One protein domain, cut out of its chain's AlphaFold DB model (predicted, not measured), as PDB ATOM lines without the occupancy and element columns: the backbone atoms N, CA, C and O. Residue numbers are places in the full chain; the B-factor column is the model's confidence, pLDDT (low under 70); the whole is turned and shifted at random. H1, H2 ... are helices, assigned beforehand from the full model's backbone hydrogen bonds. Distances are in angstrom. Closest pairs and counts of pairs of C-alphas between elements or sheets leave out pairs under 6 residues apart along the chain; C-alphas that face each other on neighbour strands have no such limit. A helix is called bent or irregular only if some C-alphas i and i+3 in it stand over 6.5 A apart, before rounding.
ATOM      1  N   PRO A  81      -8.181  18.236  13.298       70.81
ATOM      2  CA  PRO A  81      -6.856  18.813  13.169       70.81
ATOM      3  C   PRO A  81      -5.849  18.040  14.020       70.81
ATOM      4  O   PRO A  81      -6.181  17.410  15.026       70.81
ATOM      5  N   PHE A  82      -4.578  18.135  13.636       75.75
ATOM      6  CA  PHE A  82      -3.490  17.618  14.454       75.75
ATOM      7  C   PHE A  82      -3.496  18.329  15.814       75.75
ATOM      8  O   PHE A  82      -3.625  19.552  15.860       75.75
ATOM      9  N   GLY A  83      -3.353  17.592  16.920       80.19
ATOM     10  CA  GLY A  83      -3.567  18.142  18.267       80.19
ATOM     11  C   GLY A  83      -2.747  19.404  18.567       80.19
ATOM     12  O   GLY A  83      -3.286  20.373  19.090       80.19
ATOM     13  N   SER A  84      -1.480  19.451  18.140       82.44
ATOM     14  CA  SER A  84      -0.611  20.630  18.305       82.44
ATOM     15  C   SER A  84      -0.967  21.823  17.403       82.44
ATOM     16  O   SER A  84      -0.425  22.912  17.582       82.44
ATOM     17  N   LEU A  85      -1.862  21.639  16.432       84.69
ATOM     18  CA  LEU A  85      -2.384  22.687  15.554       84.69
ATOM     19  C   LEU A  85      -3.818  23.096  15.913       84.69
ATOM     20  O   LEU A  85      -4.270  24.125  15.419       84.69
ATOM     21  N   LEU A  86      -4.505  22.364  16.798       86.25
ATOM     22  CA  LEU A  86      -5.882  22.654  17.212       86.25
ATOM     23  C   LEU A  86      -6.004  24.046  17.850       86.25
ATOM     24  O   LEU A  86      -6.735  24.892  17.341       86.25
ATOM     25  N   ASN A  87      -5.260  24.303  18.930       87.12
ATOM     26  CA  ASN A  87      -5.325  25.585  19.642       87.12
ATOM     27  C   ASN A  87      -4.828  26.766  18.782       87.12
ATOM     28  O   ASN A  87      -5.504  27.798  18.747       87.12
ATOM     29  N   PRO A  88      -3.715  26.653  18.022       87.81
ATOM     30  CA  PRO A  88      -3.328  27.689  17.064       87.81
ATOM     31  C   PRO A  88      -4.390  27.979  15.996       87.81
ATOM     32  O   PRO A  88      -4.648  29.147  15.696       87.81
ATOM     33  N   ALA A  89      -5.014  26.942  15.427       85.50
ATOM     34  CA  ALA A  89      -6.053  27.099  14.413       85.50
ATOM     35  C   ALA A  89      -7.306  27.765  14.994       85.50
ATOM     36  O   ALA A  89      -7.831  28.698  14.386       85.50
ATOM     37  N   TYR A  90      -7.734  27.351  16.192       86.50
ATOM     38  CA  TYR A  90      -8.857  27.960  16.904       86.50
ATOM     39  C   TYR A  90      -8.626  29.453  17.146       86.50
ATOM     40  O   TYR A  90      -9.458  30.280  16.775       86.50
ATOM     41  N   LYS A  91      -7.454  29.814  17.678       88.56
ATOM     42  CA  LYS A  91      -7.097  31.212  17.948       88.56
ATOM     43  C   LYS A  91      -7.096  32.061  16.676       88.56
ATOM     44  O   LYS A  91      -7.575  33.192  16.677       88.56
ATOM     45  N   ARG A  92      -6.609  31.511  15.558       85.38
ATOM     46  CA  ARG A  92      -6.647  32.188  14.253       85.38
ATOM     47  C   ARG A  92      -8.078  32.362  13.729       85.38
ATOM     48  O   ARG A  92      -8.389  33.420  13.185       85.38
ATOM     49  N   ALA A  93      -8.942  31.367  13.913       84.56
ATOM     50  CA  ALA A  93     -10.355  31.466  13.559       84.56
ATOM     51  C   ALA A  93     -11.087  32.513  14.417       84.56
ATOM     52  O   ALA A  93     -11.856  33.306  13.882       84.56
ATOM     53  N   ALA A  94     -10.798  32.584  15.721       86.25
ATOM     54  CA  ALA A  94     -11.352  33.606  16.607       86.25
ATOM     55  C   ALA A  94     -10.990  35.027  16.139       86.25
ATOM     56  O   ALA A  94     -11.881  35.868  16.025       86.25
ATOM     57  N   ILE A  95      -9.723  35.258  15.764       84.31
ATOM     58  CA  ILE A  95      -9.262  36.533  15.188       84.31
ATOM     59  C   ILE A  95     -10.025  36.866  13.896       84.31
ATOM     60  O   ILE A  95     -10.494  37.991  13.743       84.31
ATOM     61  N   ALA A  96     -10.187  35.900  12.985       82.00
ATOM     62  CA  ALA A  96     -10.913  36.109  11.727       82.00
ATOM     63  C   ALA A  96     -12.399  36.452  11.944       82.00
ATOM     64  O   ALA A  96     -12.966  37.240  11.195       82.00
ATOM     65  N   CYS A  97     -13.009  35.905  12.996       81.88
ATOM     66  CA  CYS A  97     -14.384  36.202  13.400       81.88
ATOM     67  C   CYS A  97     -14.514  37.456  14.288       81.88
ATOM     68  O   CYS A  97     -15.605  37.724  14.788       81.88
ATOM     69  N   GLY A  98     -13.423  38.185  14.557       83.50
ATOM     70  CA  GLY A  98     -13.431  39.356  15.441       83.50
ATOM     71  C   GLY A  98     -13.743  39.039  16.911       83.50
ATOM     72  O   GLY A  98     -14.204  39.915  17.641       83.50
ATOM     73  N   ARG A  99     -13.526  37.795  17.359       83.31
ATOM     74  CA  ARG A  99     -13.735  37.367  18.751       83.31
ATOM     75  C   ARG A  99     -12.427  37.375  19.536       83.31
ATOM     76  O   ARG A  99     -11.385  36.957  19.036       83.31
ATOM     77  N   SER A 100     -12.497  37.805  20.793       82.25
ATOM     78  CA  SER A 100     -11.389  37.676  21.738       82.25
ATOM     79  C   SER A 100     -11.217  36.216  22.158       82.25
ATOM     80  O   SER A 100     -12.189  35.575  22.560       82.25
ATOM     81  N   ASP A 101      -9.985  35.718  22.094       81.00
ATOM     82  CA  ASP A 101      -9.612  34.386  22.567       81.00
ATOM     83  C   ASP A 101      -8.367  34.460  23.468       81.00
ATOM     84  O   ASP A 101      -7.309  34.944  23.050       81.00
ATOM     85  N   ASP A 102      -8.502  33.943  24.692       81.12
ATOM     86  CA  ASP A 102      -7.463  33.930  25.733       81.12
ATOM     87  C   ASP A 102      -6.661  32.616  25.766       81.12
ATOM     88  O   ASP A 102      -5.862  32.377  26.682       81.12
ATOM     89  N   THR A 103      -6.845  31.746  24.768       83.06
ATOM     90  CA  THR A 103      -6.155  30.456  24.698       83.06
ATOM     91  C   THR A 103      -4.634  30.650  24.651       83.06
ATOM     92  O   THR A 103      -4.065  31.252  23.732       83.06
ATOM     93  N   LYS A 104      -3.941  30.118  25.667       85.00
ATOM     94  CA  LYS A 104      -2.477  30.163  25.768       85.00
ATOM     95  C   LYS A 104      -1.859  29.011  24.985       85.00
ATOM     96  O   LYS A 104      -2.061  27.853  25.323       85.00
ATOM     97  N   LEU A 105      -1.047  29.348  23.986       86.25
ATOM     98  CA  LEU A 105      -0.299  28.365  23.203       86.25
ATOM     99  C   LEU A 105       0.953  27.902  23.955       86.25
ATOM    100  O   LEU A 105       1.791  28.723  24.356       86.25
ATOM    101  N   SER A 106       1.108  26.590  24.082       89.56
ATOM    102  CA  SER A 106       2.337  25.936  24.525       89.56
ATOM    103  C   SER A 106       3.485  26.171  23.536       89.56
ATOM    104  O   SER A 106       3.291  26.566  22.384       89.56
ATOM    105  N   PHE A 107       4.719  25.911  23.974       87.81
ATOM    106  CA  PHE A 107       5.892  26.041  23.106       87.81
ATOM    107  C   PHE A 107       5.815  25.123  21.876       87.81
ATOM    108  O   PHE A 107       6.150  25.550  20.774       87.81
ATOM    109  N   GLN A 108       5.319  23.892  22.046       88.06
ATOM    110  CA  GLN A 108       5.154  22.940  20.945       88.06
ATOM    111  C   GLN A 108       4.146  23.452  19.914       88.06
ATOM    112  O   GLN A 108       4.438  23.464  18.722       88.06
ATOM    113  N   GLU A 109       2.990  23.941  20.361       88.62
ATOM    114  CA  GLU A 109       1.963  24.500  19.475       88.62
ATOM    115  C   GLU A 109       2.467  25.732  18.725       88.62
ATOM    116  O   GLU A 109       2.214  25.868  17.532       88.62
ATOM    117  N   LYS A 110       3.244  26.602  19.384       87.94
ATOM    118  CA  LYS A 110       3.895  27.741  18.717       87.94
ATOM    119  C   LYS A 110       4.887  27.286  17.651       87.94
ATOM    120  O   LYS A 110       4.888  27.846  16.558       87.94
ATOM    121  N   LEU A 111       5.708  26.281  17.951       90.19
ATOM    122  CA  LEU A 111       6.693  25.749  17.011       90.19
ATOM    123  C   LEU A 111       6.009  25.145  15.778       90.19
ATOM    124  O   LEU A 111       6.343  25.505  14.650       90.19
ATOM    125  N   PHE A 112       5.015  24.277  15.976       86.69
ATOM    126  CA  PHE A 112       4.271  23.670  14.871       86.69
ATOM    127  C   PHE A 112       3.443  24.698  14.090       86.69
ATOM    128  O   PHE A 112       3.426  24.651  12.862       86.69
ATOM    129  N   ALA A 113       2.823  25.672  14.760       86.88
ATOM    130  CA  ALA A 113       2.110  26.757  14.088       86.88
ATOM    131  C   ALA A 113       3.049  27.657  13.273       86.88
ATOM    132  O   ALA A 113       2.655  28.145  12.213       86.88
ATOM    133  N   TRP A 114       4.285  27.863  13.734       88.50
ATOM    134  CA  TRP A 114       5.307  28.586  12.981       88.50
ATOM    135  C   TRP A 114       5.716  27.826  11.717       88.50
ATOM    136  O   TRP A 114       5.667  28.409  10.634       88.50
ATOM    137  N   PHE A 115       6.004  26.522  11.821       84.88
ATOM    138  CA  PHE A 115       6.269  25.677  10.648       84.88
ATOM    139  C   PHE A 115       5.097  25.655   9.659       84.88
ATOM    140  O   PHE A 115       5.311  25.647   8.450       84.88
ATOM    141  N   ALA A 116       3.862  25.684  10.162       81.56
ATOM    142  CA  ALA A 116       2.655  25.712   9.341       81.56
ATOM    143  C   ALA A 116       2.320  27.101   8.756       81.56
ATOM    144  O   ALA A 116       1.343  27.226   8.021       81.56
ATOM    145  N   GLY A 117       3.064  28.163   9.100       83.06
ATOM    146  CA  GLY A 117       2.745  29.536   8.678       83.06
ATOM    147  C   GLY A 117       1.444  30.091   9.282       83.06
ATOM    148  O   GLY A 117       0.865  31.048   8.764       83.06
ATOM    149  N   CYS A 118       0.971  29.495  10.378       76.00
ATOM    150  CA  CYS A 118      -0.303  29.793  11.033       76.00
ATOM    151  C   CYS A 118      -0.147  30.370  12.444       76.00
ATOM    152  O   CYS A 118      -1.124  30.381  13.188       76.00
ATOM    153  N   LEU A 119       1.048  30.832  12.829       82.38
ATOM    154  CA  LEU A 119       1.291  31.388  14.162       82.38
ATOM    155  C   LEU A 119       0.389  32.618  14.411       82.38
ATOM    156  O   LEU A 119       0.583  33.638  13.741       82.38
ATOM    157  N   PRO A 120      -0.573  32.548  15.355       74.31
ATOM    158  CA  PRO A 120      -1.450  33.673  15.669       74.31
ATOM    159  C   PRO A 120      -0.628  34.818  16.268       74.31
ATOM    160  O   PRO A 120       0.183  34.574  17.169       74.31
ATOM    161  N   ARG A 121      -0.832  36.040  15.769       69.25
ATOM    162  CA  ARG A 121      -0.233  37.272  16.300       69.25
ATOM    163  C   ARG A 121      -1.274  38.079  17.054       69.25
ATOM    164  O   ARG A 121      -2.436  38.066  16.597       69.25
TER     165      ARG A 121
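What this domain is: This is residues 81 to 121 of the 121 residues of an uncharacterized protein of Salmonella enterica subsp. enterica serovar Virchow str. SL491 (UniProt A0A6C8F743). Two helices meet crosswise: the long H1 has its first part, residues 84 to 88, packed on the side of the shorter H2, and the link, residues 97 to 106, folds back along H1 to reach H2. After H2 the last residues, 116 to 121, turn back toward H1. The printed part has 41 residues with two named helices, H1 then H2, and no named strand; it is all helix, compact with a radius of gyration of the C-alphas of 9.3 A, and rounded, 24 by 19 by 17 A.

Where its parts are: Find C-alpha 83 at (-3.567, 18.142, 18.267); from there H1, residues 83 to 96, runs 20.5 A. It is irregular, but only just: C-alphas 84 and 87 are 7.0 A apart. H2, residues 107 to 115, ends at C-alpha 115 (6.269, 25.677, 10.648).

How they stand to each other: Look at Ser 84 and Glu 109, whose C-alphas, 4.8 A apart, are the closest of H1 and H2; the helices touch, H1 with residues 84 to 88 alone. They run the same way at a steep tilt of 69.6 degrees, only just short of about perpendicular. Every O i to N i+4 pair is within hydrogen-bond range in H2, and 8 of 10 in H1.

The domain as a whole: The C-alphas of Gly 98 and Gln 108, the two farthest apart, are 25.4 A apart. The printed part has no cut, and the link is short. Only residue 121, the chain's last, has pLDDT under 70.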